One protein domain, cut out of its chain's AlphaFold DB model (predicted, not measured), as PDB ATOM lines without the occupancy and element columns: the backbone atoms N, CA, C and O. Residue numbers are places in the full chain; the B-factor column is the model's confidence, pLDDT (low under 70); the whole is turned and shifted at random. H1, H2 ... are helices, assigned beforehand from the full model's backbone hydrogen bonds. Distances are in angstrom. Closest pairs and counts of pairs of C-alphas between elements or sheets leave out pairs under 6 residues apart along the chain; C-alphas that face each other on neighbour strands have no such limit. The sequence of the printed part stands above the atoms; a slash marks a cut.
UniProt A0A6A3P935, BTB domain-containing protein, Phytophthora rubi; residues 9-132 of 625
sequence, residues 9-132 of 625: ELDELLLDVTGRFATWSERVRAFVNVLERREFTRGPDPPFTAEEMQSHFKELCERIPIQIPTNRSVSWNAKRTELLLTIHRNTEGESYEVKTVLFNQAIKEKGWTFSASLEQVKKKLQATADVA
ATOM      1  N   GLU A   9     153.328 129.006  52.092       73.88
ATOM      2  CA  GLU A   9     152.507 129.481  53.221       73.88
ATOM      3  C   GLU A   9     153.077 129.091  54.599       73.88
ATOM      4  O   GLU A   9     152.951 129.851  55.561       73.88
ATOM      5  N   LEU A  10     153.700 127.911  54.708       80.81
ATOM      6  CA  LEU A  10     154.378 127.462  55.929       80.81
ATOM      7  C   LEU A  10     155.705 128.202  56.128       80.81
ATOM      8  O   LEU A  10     156.066 128.500  57.266       80.81
ATOM      9  N   ASP A  11     156.393 128.529  55.036       83.19
ATOM     10  CA  ASP A  11     157.645 129.283  55.047       83.19
ATOM     11  C   ASP A  11     157.410 130.735  55.499       83.19
ATOM     12  O   ASP A  11     158.107 131.220  56.393       83.19
ATOM     13  N   GLU A  12     156.382 131.418  54.972       81.19
ATOM     14  CA  GLU A  12     156.000 132.758  55.451       81.19
ATOM     15  C   GLU A  12     155.582 132.739  56.932       81.19
ATOM     16  O   GLU A  12     156.022 133.593  57.704       81.19
ATOM     17  N   LEU A  13     154.804 131.735  57.361       82.81
ATOM     18  CA  LEU A  13     154.405 131.583  58.764       82.81
ATOM     19  C   LEU A  13     155.606 131.327  59.693       82.81
ATOM     20  O   LEU A  13     155.636 131.830  60.819       82.81
ATOM     21  N   LEU A  14     156.604 130.561  59.242       84.25
ATOM     22  CA  LEU A  14     157.814 130.275  60.015       84.25
ATOM     23  C   LEU A  14     158.681 131.532  60.182       84.25
ATOM     24  O   LEU A  14     159.197 131.780  61.276       84.25
ATOM     25  N   LEU A  15     158.797 132.357  59.136       84.31
ATOM     26  CA  LEU A  15     159.489 133.650  59.189       84.31
ATOM     27  C   LEU A  15     158.782 134.651  60.119       84.31
ATOM     28  O   LEU A  15     159.444 135.328  60.903       84.31
ATOM     29  N   ASP A  16     157.449 134.720  60.099       82.06
ATOM     30  CA  ASP A  16     156.712 135.619  60.997       82.06
ATOM     31  C   ASP A  16     156.909 135.244  62.475       82.06
ATOM     32  O   ASP A  16     157.303 136.049  63.326       82.06
ATOM     33  N   VAL A  17     156.689 133.966  62.780       83.69
ATOM     34  CA  VAL A  17     156.773 133.428  64.137       83.69
ATOM     35  C   VAL A  17     158.197 133.552  64.702       83.69
ATOM     36  O   VAL A  17     158.364 133.905  65.872       83.69
ATOM     37  N   THR A  18     159.234 133.336  63.888       82.88
ATOM     38  CA  THR A  18     160.637 133.520  64.312       82.88
ATOM     39  C   THR A  18     161.004 134.987  64.552       82.88
ATOM     40  O   THR A  18     161.791 135.267  65.458       82.88
ATOM     41  N   GLY A  19     160.396 135.936  63.831       77.75
ATOM     42  CA  GLY A  19     160.544 137.371  64.096       77.75
ATOM     43  C   GLY A  19     159.832 137.853  65.370       77.75
ATOM     44  O   GLY A  19     160.309 138.784  66.027       77.75
ATOM     45  N   ARG A  20     158.703 137.232  65.745       78.44
ATOM     46  CA  ARG A  20     157.844 137.673  66.865       78.44
ATOM     47  C   ARG A  20     158.171 137.066  68.230       78.44
ATOM     48  O   ARG A  20     157.946 137.747  69.230       78.44
ATOM     49  N   PHE A  21     158.686 135.838  68.292       81.88
ATOM     50  CA  PHE A  21     158.908 135.118  69.555       81.88
ATOM     51  C   PHE A  21     160.389 134.796  69.796       81.88
ATOM     52  O   PHE A  21     161.097 134.349  68.891       81.88
ATOM     53  N   ALA A  22     160.850 134.990  71.034       75.94
ATOM     54  CA  ALA A  22     162.251 134.803  71.404       75.94
ATOM     55  C   ALA A  22     162.650 133.321  71.507       75.94
ATOM     56  O   ALA A  22     163.701 132.935  70.998       75.94
ATOM     57  N   THR A  23     161.822 132.466  72.121       81.81
ATOM     58  CA  THR A  23     162.184 131.054  72.344       81.81
ATOM     59  C   THR A  23     161.580 130.108  71.304       81.81
ATOM     60  O   THR A  23     160.430 130.262  70.888       81.81
ATOM     61  N   TRP A  24     162.317 129.058  70.921       80.81
ATOM     62  CA  TRP A  24     161.798 128.017  70.018       80.81
ATOM     63  C   TRP A  24     160.540 127.323  70.558       80.81
ATOM     64  O   TRP A  24     159.631 127.031  69.787       80.81
ATOM     65  N   SER A  25     160.420 127.156  71.876       79.81
ATOM     66  CA  SER A  25     159.222 126.605  72.523       79.81
ATOM     67  C   SER A  25     157.969 127.469  72.314       79.81
ATOM     68  O   SER A  25     156.869 126.943  72.148       79.81
ATOM     69  N   GLU A  26     158.112 128.797  72.311       82.50
ATOM     70  CA  GLU A  26     157.019 129.726  71.990       82.50
ATOM     71  C   GLU A  26     156.731 129.761  70.492       82.50
ATOM     72  O   GLU A  26     155.563 129.771  70.108       82.50
ATOM     73  N   ARG A  27     157.777 129.710  69.654       86.00
ATOM     74  CA  ARG A  27     157.648 129.646  68.193       86.00
ATOM     75  C   ARG A  27     156.838 128.428  67.760       86.00
ATOM     76  O   ARG A  27     155.824 128.584  67.089       86.00
ATOM     77  N   VAL A  28     157.220 127.230  68.207       83.38
ATOM     78  CA  VAL A  28     156.491 125.982  67.921       83.38
ATOM     79  C   VAL A  28     155.033 126.101  68.369       83.38
ATOM     80  O   VAL A  28     154.130 125.828  67.584       83.38
ATOM     81  N   ARG A  29     154.775 126.593  69.590       82.38
ATOM     82  CA  ARG A  29     153.407 126.776  70.102       82.38
ATOM     83  C   ARG A  29     152.584 127.739  69.238       82.38
ATOM     84  O   ARG A  29     151.438 127.442  68.921       82.38
ATOM     85  N   ALA A  30     153.150 128.881  68.853       81.88
ATOM     86  CA  ALA A  30     152.471 129.864  68.012       81.88
ATOM     87  C   ALA A  30     152.201 129.327  66.596       81.88
ATOM     88  O   ALA A  30     151.105 129.512  66.075       81.88
ATOM     89  N   PHE A  31     153.166 128.615  66.011       83.94
ATOM     90  CA  PHE A  31     153.054 127.981  64.699       83.94
ATOM     91  C   PHE A  31     151.952 126.909  64.685       83.94
ATOM     92  O   PHE A  31     151.038 126.974  63.864       83.94
ATOM     93  N   VAL A  32     151.964 125.984  65.653       79.19
ATOM     94  CA  VAL A  32     150.944 124.929  65.797       79.19
ATOM     95  C   VAL A  32     149.549 125.522  66.024       79.19
ATOM     96  O   VAL A  32     148.623 125.155  65.305       79.19
ATOM     97  N   ASN A  33     149.407 126.525  66.902       80.56
ATOM     98  CA  ASN A  33     148.133 127.228  67.120       80.56
ATOM     99  C   ASN A  33     147.544 127.836  65.828       80.56
ATOM    100  O   ASN A  33     146.325 127.965  65.706       80.56
ATOM    101  N   VAL A  34     148.382 128.262  64.874       77.44
ATOM    102  CA  VAL A  34     147.920 128.799  63.580       77.44
ATOM    103  C   VAL A  34     147.531 127.677  62.614       77.44
ATOM    104  O   VAL A  34     146.544 127.829  61.893       77.44
ATOM    105  N   LEU A  35     148.239 126.543  62.627       73.19
ATOM    106  CA  LEU A  35     147.900 125.369  61.814       73.19
ATOM    107  C   LEU A  35     146.574 124.726  62.236       73.19
ATOM    108  O   LEU A  35     145.754 124.411  61.372       73.19
ATOM    109  N   GLU A  36     146.336 124.601  63.543       69.69
ATOM    110  CA  GLU A  36     145.081 124.084  64.101       69.69
ATOM    111  C   GLU A  36     143.885 124.961  63.699       69.69
ATOM    112  O   GLU A  36     142.862 124.452  63.241       69.69
ATOM    113  N   ARG A  37     144.035 126.291  63.771       68.56
ATOM    114  CA  ARG A  37     143.003 127.265  63.362       68.56
ATOM    115  C   ARG A  37     142.722 127.303  61.858       68.56
ATOM    116  O   ARG A  37     141.708 127.870  61.462       68.56
ATOM    117  N   ARG A  38     143.614 126.762  61.025       64.44
ATOM    118  CA  ARG A  38     143.491 126.727  59.556       64.44
ATOM    119  C   ARG A  38     143.193 125.321  59.004       64.44
ATOM    120  O   ARG A  38     143.350 125.097  57.811       64.44
ATOM    121  N   GLU A  39     142.793 124.373  59.856       57.88
ATOM    122  CA  GLU A  39     142.458 122.976  59.509       57.88
ATOM    123  C   GLU A  39     143.567 122.145  58.805       57.88
ATOM    124  O   GLU A  39     143.297 121.057  58.293       57.88
ATOM    125  N   PHE A  40     144.841 122.563  58.829       56.03
ATOM    126  CA  PHE A  40     145.942 121.825  58.166       56.03
ATOM    127  C   PHE A  40     146.289 120.464  58.825       56.03
ATOM    128  O   PHE A  40     147.113 119.686  58.316       56.03
ATOM    129  N   THR A  41     145.669 120.135  59.962       47.97
ATOM    130  CA  THR A  41     145.959 118.942  60.771       47.97
ATOM    131  C   THR A  41     144.700 118.186  61.198       47.97
ATOM    132  O   THR A  41     144.108 118.461  62.236       47.97
ATOM    133  N   ARG A  42     144.353 117.128  60.452       47.88
ATOM    134  CA  ARG A  42     143.592 115.983  60.987       47.88
ATOM    135  C   ARG A  42     144.572 114.881  61.406       47.88
ATOM    136  O   ARG A  42     145.022 114.115  60.556       47.88
ATOM    137  N   GLY A  43     144.929 114.825  62.687       52.59
ATOM    138  CA  GLY A  43     145.828 113.809  63.256       52.59
ATOM    139  C   GLY A  43     146.181 114.093  64.728       52.59
ATOM    140  O   GLY A  43     146.045 115.240  65.140       52.59
ATOM    141  N   PRO A  44     146.589 113.080  65.519       45.44
ATOM    142  CA  PRO A  44     146.771 113.209  66.972       45.44
ATOM    143  C   PRO A  44     148.170 113.661  67.440       45.44
ATOM    144  O   PRO A  44     148.365 113.805  68.642       45.44
ATOM    145  N   ASP A  45     149.126 113.876  66.529       51.38
ATOM    146  CA  ASP A  45     150.509 114.275  66.842       51.38
ATOM    147  C   ASP A  45     150.819 115.701  66.334       51.38
ATOM    148  O   ASP A  45     150.262 116.114  65.308       51.38
ATOM    149  N   PRO A  46     151.708 116.465  67.007       54.44
ATOM    150  CA  PRO A  46     152.060 117.826  66.601       54.44
ATOM    151  C   PRO A  46     152.723 117.852  65.206       54.44
ATOM    152  O   PRO A  46     153.567 117.005  64.915       54.44
ATOM    153  N   PRO A  47     152.379 118.818  64.332       62.84
ATOM    154  CA  PRO A  47     152.680 118.737  62.898       62.84
ATOM    155  C   PRO A  47     154.157 118.852  62.496       62.84
ATOM    156  O   PRO A  47     154.497 118.365  61.420       62.84
ATOM    157  N   PHE A  48     154.997 119.496  63.311       70.62
ATOM    158  CA  PHE A  48     156.443 119.646  63.103       70.62
ATOM    159  C   PHE A  48     157.147 119.756  64.462       70.62
ATOM    160  O   PHE A  48     156.615 120.374  65.389       70.62
ATOM    161  N   THR A  49     158.346 119.188  64.592       77.94
ATOM    162  CA  THR A  49     159.176 119.316  65.799       77.94
ATOM    163  C   THR A  49     160.006 120.606  65.797       77.94
ATOM    164  O   THR A  49     160.251 121.215  64.755       77.94
ATOM    165  N   ALA A  50     160.483 121.020  66.977       78.50
ATOM    166  CA  ALA A  50     161.349 122.194  67.115       78.50
ATOM    167  C   ALA A  50     162.640 122.080  66.281       78.50
ATOM    168  O   ALA A  50     163.068 123.061  65.678       78.50
ATOM    169  N   GLU A  51     163.228 120.881  66.219       79.81
ATOM    170  CA  GLU A  51     164.465 120.606  65.477       79.81
ATOM    171  C   GLU A  51     164.246 120.694  63.958       79.81
ATOM    172  O   GLU A  51     165.045 121.314  63.255       79.81
ATOM    173  N   GLU A  52     163.130 120.162  63.448       82.00
ATOM    174  CA  GLU A  52     162.753 120.276  62.030       82.00
ATOM    175  C   GLU A  52     162.477 121.731  61.631       82.00
ATOM    176  O   GLU A  52     162.981 122.195  60.607       82.00
ATOM    177  N   MET A  53     161.729 122.477  62.454       83.12
ATOM    178  CA  MET A  53     161.466 123.902  62.220       83.12
ATOM    179  C   MET A  53     162.755 124.734  62.242       83.12
ATOM    180  O   MET A  53     162.920 125.627  61.414       83.12
ATOM    181  N   GLN A  54     163.685 124.439  63.155       83.38
ATOM    182  CA  GLN A  54     164.972 125.132  63.244       83.38
ATOM    183  C   GLN A  54     165.885 124.799  62.058       83.38
ATOM    184  O   GLN A  54     166.526 125.697  61.507       83.38
ATOM    185  N   SER A  55     165.922 123.534  61.630       82.56
ATOM    186  CA  SER A  55     166.717 123.126  60.472       82.56
ATOM    187  C   SER A  55     166.188 123.730  59.168       82.56
ATOM    188  O   SER A  55     166.984 124.191  58.352       82.56
ATOM    189  N   HIS A  56     164.865 123.763  58.978       84.25
ATOM    190  CA  HIS A  56     164.245 124.345  57.783       84.25
ATOM    191  C   HIS A  56     164.339 125.875  57.760       84.25
ATOM    192  O   HIS A  56     164.661 126.456  56.727       84.25
ATOM    193  N   PHE A  57     164.162 126.541  58.908       84.69
ATOM    194  CA  PHE A  57     164.371 127.989  59.032       84.69
ATOM    195  C   PHE A  57     165.768 128.412  58.555       84.69
ATOM    196  O   PHE A  57     165.904 129.395  57.826       84.69
ATOM    197  N   LYS A  58     166.800 127.636  58.908       82.25
ATOM    198  CA  LYS A  58     168.166 127.890  58.446       82.25
ATOM    199  C   LYS A  58     168.291 127.771  56.921       82.25
ATOM    200  O   LYS A  58     168.867 128.661  56.299       82.25
ATOM    201  N   GLU A  59     167.712 126.732  56.313       82.75
ATOM    202  CA  GLU A  59     167.709 126.570  54.850       82.75
ATOM    203  C   GLU A  59     166.960 127.718  54.144       82.75
ATOM    204  O   GLU A  59     167.430 128.235  53.128       82.75
ATOM    205  N   LEU A  60     165.833 128.182  54.695       81.81
ATOM    206  CA  LEU A  60     165.095 129.334  54.162       81.81
ATOM    207  C   LEU A  60     165.927 130.621  54.186       81.81
ATOM    208  O   LEU A  60     165.966 131.345  53.189       81.81
ATOM    209  N   CYS A  61     166.625 130.906  55.288       75.94
ATOM    210  CA  CYS A  61     167.481 132.089  55.381       75.94
ATOM    211  C   CYS A  61     168.674 132.056  54.412       75.94
ATOM    212  O   CYS A  61     169.098 133.115  53.954       75.94
ATOM    213  N   GLU A  62     169.185 130.873  54.060       76.69
ATOM    214  CA  GLU A  62     170.225 130.707  53.033       76.69
ATOM    215  C   GLU A  62     169.674 130.860  51.596       76.69
ATOM    216  O   GLU A  62     170.407 131.258  50.690       76.69
ATOM    217  N   ARG A  63     168.376 130.594  51.378       76.25
ATOM    218  CA  ARG A  63     167.710 130.676  50.063       76.25
ATOM    219  C   ARG A  63     167.197 132.068  49.679       76.25
ATOM    220  O   ARG A  63     167.099 132.349  48.486       76.25
ATOM    221  N   ILE A  64     166.817 132.921  50.636       72.12
ATOM    222  CA  ILE A  64     166.146 134.206  50.350       72.12
ATOM    223  C   ILE A  64     167.178 135.305  50.016       72.12
ATOM    224  O   ILE A  64     167.902 135.758  50.905       72.12
ATOM    225  N   PRO A  65     167.240 135.810  48.764       63.97
ATOM    226  CA  PRO A  65     168.197 136.848  48.398       63.97
ATOM    227  C   PRO A  65     167.814 138.203  49.009       63.97
ATOM    228  O   PRO A  65     166.717 138.720  48.786       63.97
ATOM    229  N   ILE A  66     168.752 138.829  49.726       63.19
ATOM    230  CA  ILE A  66     168.584 140.194  50.243       63.19
ATOM    231  C   ILE A  66     168.528 141.166  49.055       63.19
ATOM    232  O   ILE A  66     169.530 141.412  48.383       63.19
ATOM    233  N   GLN A  67     167.346 141.726  48.794       57.03
ATOM    234  CA  GLN A  67     167.142 142.676  47.702       57.03
ATOM    235  C   GLN A  67     167.950 143.964  47.918       57.03
ATOM    236  O   GLN A  67     167.987 144.518  49.018       57.03
ATOM    237  N   ILE A  68     168.547 144.487  46.844       56.00
ATOM    238  CA  ILE A  68     169.174 145.812  46.848       56.00
ATOM    239  C   ILE A  68     168.046 146.859  46.772       56.00
ATOM    240  O   ILE A  68     167.342 146.899  45.760       56.00
ATOM    241  N   PRO A  69     167.840 147.708  47.800       56.34
ATOM    242  CA  PRO A  69     166.698 148.616  47.834       56.34
ATOM    243  C   PRO A  69     166.809 149.707  46.762       56.34
ATOM    244  O   PRO A  69     167.762 150.492  46.739       56.34
ATOM    245  N   THR A  70     165.796 149.785  45.897       45.31
ATOM    246  CA  THR A  70     165.677 150.800  44.836       45.31
ATOM    247  C   THR A  70     165.260 152.172  45.366       45.31
ATOM    248  O   THR A  70     165.605 153.185  44.765       45.31
ATOM    249  N   ASN A  71     164.567 152.231  46.511       50.47
ATOM    250  CA  ASN A  71     164.082 153.473  47.113       50.47
ATOM    251  C   ASN A  71     164.826 153.788  48.426       50.47
ATOM    252  O   ASN A  71     164.524 153.246  49.493       50.47
ATOM    253  N   ARG A  72     165.832 154.668  48.351       44.72
ATOM    254  CA  ARG A  72     166.708 155.021  49.482       44.72
ATOM    255  C   ARG A  72     166.083 156.087  50.385       44.72
ATOM    256  O   ARG A  72     166.463 157.255  50.340       44.72
ATOM    257  N   SER A  73     165.182 155.676  51.275       45.66
ATOM    258  CA  SER A  73     164.813 156.508  52.427       45.66
ATOM    259  C   SER A  73     166.011 156.624  53.382       45.66
ATOM    260  O   SER A  73     166.497 155.620  53.903       45.66
ATOM    261  N   VAL A  74     166.516 157.845  53.586       49.56
ATOM    262  CA  VAL A  74     167.710 158.117  54.416       49.56
ATOM    263  C   VAL A  74     167.401 158.016  55.921       49.56
ATOM    264  O   VAL A  74     168.299 157.759  56.723       49.56
ATOM    265  N   SER A  75     166.136 158.179  56.325       55.50
ATOM    266  CA  SER A  75     165.722 158.288  57.726       55.50
ATOM    267  C   SER A  75     165.128 156.995  58.310       55.50
ATOM    268  O   SER A  75     164.127 156.439  57.848       55.50
ATOM    269  N   TRP A  76     165.719 156.544  59.419       63.09
ATOM    270  CA  TRP A  76     165.167 155.493  60.278       63.09
ATOM    271  C   TRP A  76     164.208 156.102  61.307       63.09
ATOM    272  O   TRP A  76     164.651 156.724  62.268       63.09
ATOM    273  N   ASN A  77     162.901 155.902  61.126       70.25
ATOM    274  CA  ASN A  77     161.883 156.305  62.104       70.25
ATOM    275  C   ASN A  77     161.968 155.441  63.389       70.25
ATOM    276  O   ASN A  77     162.425 154.293  63.343       70.25
ATOM    277  N   ALA A  78     161.489 155.962  64.522       73.00
ATOM    278  CA  ALA A  78     161.454 155.287  65.820       73.00
ATOM    279  C   ALA A  78     160.800 153.898  65.729       73.00
ATOM    280  O   ALA A  78     161.457 152.910  66.033       73.00
ATOM    281  N   LYS A  79     159.588 153.790  65.158       74.69
ATOM    282  CA  LYS A  79     158.869 152.506  64.987       74.69
ATOM    283  C   LYS A  79     159.619 151.468  64.132       74.69
ATOM    284  O   LYS A  79     159.465 150.270  64.340       74.69
ATOM    285  N   ARG A  80     160.445 151.907  63.167       80.06
ATOM    286  CA  ARG A  80     161.312 151.008  62.371       80.06
ATOM    287  C   ARG A  80     162.513 150.533  63.186       80.06
ATOM    288  O   ARG A  80     162.910 149.380  63.075       80.06
ATOM    289  N   THR A  81     163.073 151.422  64.003       81.69
ATOM    290  CA  THR A  81     164.187 151.107  64.908       81.69
ATOM    291  C   THR A  81     163.728 150.153  66.012       81.69
ATOM    292  O   THR A  81     164.393 149.160  66.266       81.69
ATOM    293  N   GLU A  82     162.556 150.393  66.599       80.75
ATOM    294  CA  GLU A  82     161.906 149.523  67.583       80.75
ATOM    295  C   GLU A  82     161.626 148.124  67.017       80.75
ATOM    296  O   GLU A  82     162.033 147.137  67.621       80.75
ATOM    297  N   LEU A  83     161.026 148.022  65.822       83.69
ATOM    298  CA  LEU A  83     160.810 146.735  65.150       83.69
ATOM    299  C   LEU A  83     162.127 145.972  64.932       83.69
ATOM    300  O   LEU A  83     162.190 144.774  65.199       83.69
ATOM    301  N   LEU A  84     163.185 146.662  64.488       86.12
ATOM    302  CA  LEU A  84     164.499 146.050  64.299       86.12
ATOM    303  C   LEU A  84     165.117 145.582  65.626       86.12
ATOM    304  O   LEU A  84     165.698 144.501  65.673       86.12
ATOM    305  N   LEU A  85     164.981 146.363  66.702       83.69
ATOM    306  CA  LEU A  85     165.478 146.006  68.033       83.69
ATOM    307  C   LEU A  85     164.706 144.827  68.641       83.69
ATOM    308  O   LEU A  85     165.318 143.966  69.266       83.69
ATOM    309  N   THR A  86     163.393 144.742  68.422       84.31
ATOM    310  CA  THR A  86     162.578 143.586  68.825       84.31
ATOM    311  C   THR A  86     163.013 142.323  68.086       84.31
ATOM    312  O   THR A  86     163.289 141.317  68.732       84.31
ATOM    313  N   ILE A  87     163.190 142.383  66.760       86.06
ATOM    314  CA  ILE A  87     163.720 141.251  65.981       86.06
ATOM    315  C   ILE A  87     165.131 140.880  66.456       86.06
ATOM    316  O   ILE A  87     165.423 139.701  66.630       86.06
ATOM    317  N   HIS A  88     165.996 141.862  66.727       87.31
ATOM    318  CA  HIS A  88     167.356 141.624  67.213       87.31
ATOM    319  C   HIS A  88     167.392 140.906  68.569       87.31
ATOM    320  O   HIS A  88     168.158 139.956  68.709       87.31
ATOM    321  N   ARG A  89     166.543 141.312  69.527       82.81
ATOM    322  CA  ARG A  89     166.369 140.638  70.829       82.81
ATOM    323  C   ARG A  89     165.794 139.230  70.671       82.81
ATOM    324  O   ARG A  89     166.286 138.294  71.283       82.81
ATOM    325  N   ASN A  90     164.792 139.066  69.807       81.12
ATOM    326  CA  ASN A  90     164.167 137.769  69.542       81.12
ATOM    327  C   ASN A  90     165.092 136.788  68.803       81.12
ATOM    328  O   ASN A  90     164.816 135.594  68.784       81.12
ATOM    329  N   THR A  91     166.171 137.270  68.183       82.19
ATOM    330  CA  THR A  91     167.136 136.465  67.414       82.19
ATOM    331  C   THR A  91     168.567 136.683  67.909       82.19
ATOM    332  O   THR A  91     169.520 136.819  67.138       82.19
ATOM    333  N   GLU A  92     168.741 136.747  69.226       79.06
ATOM    334  CA  GLU A  92     170.063 136.770  69.849       79.06
ATOM    335  C   GLU A  92     170.893 135.544  69.409       79.06
ATOM    336  O   GLU A  92     170.374 134.438  69.284       79.06
ATOM    337  N   GLY A  93     172.170 135.756  69.072       74.88
ATOM    338  CA  GLY A  93     173.041 134.737  68.464       74.88
ATOM    339  C   GLY A  93     172.941 134.577  66.934       74.88
ATOM    340  O   GLY A  93     173.920 134.162  66.322       74.88
ATOM    341  N   GLU A  94     171.830 134.964  66.295       81.62
ATOM    342  CA  GLU A  94     171.666 134.848  64.831       81.62
ATOM    343  C   GLU A  94     172.395 135.952  64.043       81.62
ATOM    344  O   GLU A  94     172.634 137.062  64.545       81.62
ATOM    345  N   SER A  95     172.708 135.668  62.775       82.69
ATOM    346  CA  SER A  95     173.480 136.560  61.900       82.69
ATOM    347  C   SER A  95     172.707 137.819  61.456       82.69
ATOM    348  O   SER A  95     171.479 137.914  61.562       82.69
ATOM    349  N   TYR A  96     173.425 138.830  60.951       82.50
ATOM    350  CA  TYR A  96     172.805 140.080  60.480       82.50
ATOM    351  C   TYR A  96     171.970 139.878  59.208       82.50
ATOM    352  O   TYR A  96     171.009 140.613  58.976       82.50
ATOM    353  N   GLU A  97     172.305 138.871  58.408       81.38
ATOM    354  CA  GLU A  97     171.595 138.442  57.206       81.38
ATOM    355  C   GLU A  97     170.200 137.921  57.576       81.38
ATOM    356  O   GLU A  97     169.207 138.459  57.085       81.38
ATOM    357  N   VAL A  98     170.116 136.988  58.536       83.06
ATOM    358  CA  VAL A  98     168.849 136.471  59.095       83.06
ATOM    359  C   VAL A  98     167.980 137.621  59.617       83.06
ATOM    360  O   VAL A  98     166.811 137.752  59.252       83.06
ATOM    361  N   LYS A  99     168.573 138.529  60.403       87.00
ATOM    362  CA  LYS A  99     167.893 139.719  60.947       87.00
ATOM    363  C   LYS A  99     167.375 140.658  59.854       87.00
ATOM    364  O   LYS A  99     166.311 141.250  60.016       87.00
ATOM    365  N   THR A 100     168.090 140.770  58.735       84.50
ATOM    366  CA  THR A 100     167.684 141.584  57.576       84.50
ATOM    367  C   THR A 100     166.522 140.943  56.811       84.50
ATOM    368  O   THR A 100     165.591 141.652  56.428       84.50
ATOM    369  N   VAL A 101     166.531 139.617  56.630       83.81
ATOM    370  CA  VAL A 101     165.424 138.863  56.010       83.81
ATOM    371  C   VAL A 101     164.146 139.004  56.842       83.81
ATOM    372  O   VAL A 101     163.129 139.461  56.319       83.81
ATOM    373  N   LEU A 102     164.215 138.722  58.147       84.00
ATOM    374  CA  LEU A 102     163.079 138.850  59.068       84.00
ATOM    375  C   LEU A 102     162.522 140.276  59.123       84.00
ATOM    376  O   LEU A 102     161.309 140.477  59.102       84.00
ATOM    377  N   PHE A 103     163.396 141.284  59.154       85.25
ATOM    378  CA  PHE A 103     162.980 142.684  59.174       85.25
ATOM    379  C   PHE A 103     162.263 143.097  57.882       85.25
ATOM    380  O   PHE A 103     161.223 143.752  57.948       85.25
ATOM    381  N   ASN A 104     162.759 142.679  56.713       83.50
ATOM    382  CA  ASN A 104     162.108 142.970  55.434       83.50
ATOM    383  C   ASN A 104     160.778 142.202  55.259       83.50
ATOM    384  O   ASN A 104     159.829 142.775  54.721       83.50
ATOM    385  N   GLN A 105     160.650 140.974  55.778       82.38
ATOM    386  CA  GLN A 105     159.368 140.252  55.810       82.38
ATOM    387  C   GLN A 105     158.356 140.940  56.744       82.38
ATOM    388  O   GLN A 105     157.234 141.235  56.335       82.38
ATOM    389  N   ALA A 106     158.766 141.319  57.959       81.06
ATOM    390  CA  ALA A 106     157.909 142.046  58.899       81.06
ATOM    391  C   ALA A 106     157.476 143.436  58.381       81.06
ATOM    392  O   ALA A 106     156.432 143.957  58.778       81.06
ATOM    393  N   ILE A 107     158.261 144.048  57.488       81.19
ATOM    394  CA  ILE A 107     157.868 145.248  56.740       81.19
ATOM    395  C   ILE A 107     156.801 144.921  55.685       81.19
ATOM    396  O   ILE A 107     155.788 145.626  55.631       81.19
ATOM    397  N   LYS A 108     157.012 143.876  54.871       78.81
ATOM    398  CA  LYS A 108     156.075 143.418  53.830       78.81
ATOM    399  C   LYS A 108     154.682 143.174  54.423       78.81
ATOM    400  O   LYS A 108     153.707 143.719  53.914       78.81
ATOM    401  N   GLU A 109     154.600 142.465  55.549       75.00
ATOM    402  CA  GLU A 109     153.343 142.226  56.278       75.00
ATOM    403  C   GLU A 109     152.673 143.504  56.795       75.00
ATOM    404  O   GLU A 109     151.450 143.623  56.787       75.00
ATOM    405  N   LYS A 110     153.463 144.489  57.240       75.81
ATOM    406  CA  LYS A 110     152.957 145.796  57.693       75.81
ATOM    407  C   LYS A 110     152.602 146.740  56.537       75.81
ATOM    408  O   LYS A 110     152.210 147.877  56.795       75.81
ATOM    409  N   GLY A 111     152.761 146.302  55.285       72.75
ATOM    410  CA  GLY A 111     152.465 147.088  54.089       72.75
ATOM    411  C   GLY A 111     153.359 148.319  53.906       72.75
ATOM    412  O   GLY A 111     152.964 149.258  53.216       72.75
ATOM    413  N   TRP A 112     154.542 148.380  54.534       74.38
ATOM    414  CA  TRP A 112     155.427 149.541  54.373       74.38
ATOM    415  C   TRP A 112     156.243 149.424  53.078       74.38
ATOM    416  O   TRP A 112     156.862 148.403  52.802       74.38
ATOM    417  N   THR A 113     156.330 150.510  52.309       68.94
ATOM    418  CA  THR A 113     157.018 150.585  51.002       68.94
ATOM    419  C   THR A 113     158.553 150.672  51.091       68.94
ATOM    420  O   THR A 113     159.210 151.233  50.214       68.94
ATOM    421  N   PHE A 114     159.141 150.168  52.175       71.81
ATOM    422  CA  PHE A 114     160.559 150.309  52.511       71.81
ATOM    423  C   PHE A 114     161.235 148.938  52.555       71.81
ATOM    424  O   PHE A 114     160.654 147.987  53.051       71.81
ATOM    425  N   SER A 115     162.483 148.836  52.114       71.00
ATOM    426  CA  SER A 115     163.329 147.675  52.392       71.00
ATOM    427  C   SER A 115     164.706 148.151  52.836       71.00
ATOM    428  O   SER A 115     165.213 149.167  52.355       71.00
ATOM    429  N   ALA A 116     165.294 147.447  53.801       76.06
ATOM    430  CA  ALA A 116     166.622 147.749  54.316       76.06
ATOM    431  C   ALA A 116     167.657 146.788  53.732       76.06
ATOM    432  O   ALA A 116     167.431 145.578  53.652       76.06
ATOM    433  N   SER A 117     168.818 147.332  53.369       80.25
ATOM    434  CA  SER A 117     169.992 146.529  53.047       80.25
ATOM    435  C   SER A 117     170.693 146.026  54.312       80.25
ATOM    436  O   SER A 117     170.592 146.631  55.385       80.25
ATOM    437  N   LEU A 118     171.472 144.951  54.158       81.62
ATOM    438  CA  LEU A 118     172.295 144.362  55.219       81.62
ATOM    439  C   LEU A 118     173.165 145.409  55.937       81.62
ATOM    440  O   LEU A 118     173.176 145.478  57.163       81.62
ATOM    441  N   GLU A 119     173.830 146.285  55.179       78.50
ATOM    442  CA  GLU A 119     174.685 147.341  55.736       78.50
ATOM    443  C   GLU A 119     173.899 148.405  56.521       78.50
ATOM    444  O   GLU A 119     174.392 148.920  57.524       78.50
ATOM    445  N   GLN A 120     172.657 148.716  56.129       80.00
ATOM    446  CA  GLN A 120     171.805 149.625  56.904       80.00
ATOM    447  C   GLN A 120     171.382 148.996  58.235       80.00
ATOM    448  O   GLN A 120     171.432 149.675  59.261       80.00
ATOM    449  N   VAL A 121     170.999 147.715  58.230       83.06
ATOM    450  CA  VAL A 121     170.637 146.958  59.442       83.06
ATOM    451  C   VAL A 121     171.834 146.843  60.387       83.06
ATOM    452  O   VAL A 121     171.735 147.215  61.556       83.06
ATOM    453  N   LYS A 122     172.985 146.409  59.869       84.25
ATOM    454  CA  LYS A 122     174.240 146.250  60.612       84.25
ATOM    455  C   LYS A 122     174.697 147.564  61.247       84.25
ATOM    456  O   LYS A 122     174.861 147.621  62.464       84.25
ATOM    457  N   LYS A 123     174.788 148.646  60.461       82.31
ATOM    458  CA  LYS A 123     175.159 149.980  60.964       82.31
ATOM    459  C   LYS A 123     174.181 150.496  62.021       82.31
ATOM    460  O   LYS A 123     174.609 151.130  62.983       82.31
ATOM    461  N   LYS A 124     172.875 150.243  61.862       84.00
ATOM    462  CA  LYS A 124     171.857 150.701  62.819       84.00
ATOM    463  C   LYS A 124     171.947 149.952  64.152       84.00
ATOM    464  O   LYS A 124     171.862 150.606  65.185       84.00
ATOM    465  N   LEU A 125     172.167 148.635  64.122       85.44
ATOM    466  CA  LEU A 125     172.324 147.802  65.321       85.44
ATOM    467  C   LEU A 125     173.629 148.092  66.077       85.44
ATOM    468  O   LEU A 125     173.606 148.214  67.301       85.44
ATOM    469  N   GLN A 126     174.740 148.279  65.360       82.44
ATOM    470  CA  GLN A 126     176.019 148.678  65.961       82.44
ATOM    471  C   GLN A 126     175.905 150.044  66.655       82.44
ATOM    472  O   GLN A 126     176.218 150.159  67.835       82.44
ATOM    473  N   ALA A 127     175.322 151.042  65.981       78.12
ATOM    474  CA  ALA A 127     175.110 152.365  66.567       78.12
ATOM    475  C   ALA A 127     174.201 152.357  67.814       78.12
ATOM    476  O   ALA A 127     174.330 153.239  68.656       78.12
ATOM    477  N   THR A 128     173.283 151.391  67.955       72.38
ATOM    478  CA  THR A 128     172.486 151.231  69.187       72.38
ATOM    479  C   THR A 128     173.231 150.506  70.312       72.38
ATOM    480  O   THR A 128     172.938 150.762  71.477       72.38
ATOM    481  N   ALA A 129     174.211 149.652  69.997       66.69
ATOM    482  CA  ALA A 129     175.055 149.000  70.999       66.69
ATOM    483  C   ALA A 129     176.064 149.983  71.631       66.69
ATOM    484  O   ALA A 129     176.221 149.999  72.850       66.69
ATOM    485  N   ASP A 130     176.654 150.878  70.827       55.31
ATOM    486  CA  ASP A 130     177.605 151.921  71.273       55.31
ATOM    487  C   ASP A 130     176.979 153.023  72.160       55.31
ATOM    488  O   ASP A 130     177.689 153.878  72.712       55.31
ATOM    489  N   VAL A 131     175.646 153.046  72.256       56.66
ATOM    490  CA  VAL A 131     174.886 153.890  73.190       56.66
ATOM    491  C   VAL A 131     174.692 153.142  74.509       56.66
ATOM    492  O   VAL A 131     175.146 153.626  75.539       56.66
ATOM    493  N   ALA A 132     174.161 151.914  74.469       50.69
ATOM    494  CA  ALA A 132     173.962 151.094  75.669       50.69
ATOM    495  C   ALA A 132     175.271 150.794  76.432       50.69
ATOM    496  O   ALA A 132     175.277 150.727  77.657       50.69
TER     497      ALA A 132
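This is residues 9 to 132 of the 625 residues of the protein "BTB domain-containing protein" of Phytophthora rubi (UniProt A0A6A3P935). Two groups of three crossed helices, H1 to H3 and H4 to H6, sit one after the other along the longest axis and join where the last part of H1 packs on H4 and H5. Two long loops, residues 38 to 49 and 64 to 77, reach to opposite ends. The printed part has 124 residues, with six named helices, H1 to H6, no named strand, and the class all helix. It is compact, with a radius of gyration of the C-alphas of 15.6 A, but elongated, spanning 51 by 30 by 25 A.

H1, residues 9 to 20, begins at C-alpha (152.507, 129.481, 53.221) and is 16.8 A long. H2 is residues 24 to 37, 20.0 A; H3 is 50 to 63, 20.1 A; H4 is 78 to 90, 18.1 A; H5 is 96 to 109, 20.0 A. H6, residues 118 to 132, 21.6 A, ends at C-alpha (173.962, 151.094, 75.669).

H1 and H5 are the hubs and touch, closest at the C-alphas of Gly 19 and Leu 102, 5.8 A, only just about perpendicular at 70.4 degrees. H1 and H2 form a hairpin at a steep tilt of 43 degrees, opposite ways; their closest C-alphas, Val 17 and Arg 27, are 5.6 A apart. H3 touches H1 at 80 degrees, about perpendicular, with C-alphas 14 and 57 closest at 7.0 A. H4 touches H5 at a steep tilt of 54 degrees, with C-alphas 84 and 103 closest at 6.3 A. H6 touches H5 at 76 degrees, about perpendicular, with C-alphas 100 and 118 closest at 5.9 A. H1 and H6 are apart. Every O i to N i+4 pair is within hydrogen-bond range in H1 to H5; H6 has 10 of 11.

The farthest C-alphas, Pro 44 and Val 74, are 51.1 A apart. The printed part has no cut. The links H2 to H3 and H3 to H4 are long. The mean pLDDT of the printed part is 74.8, with residues 36 to 47, 65 to 76, 113 and 129 to 132 under 70.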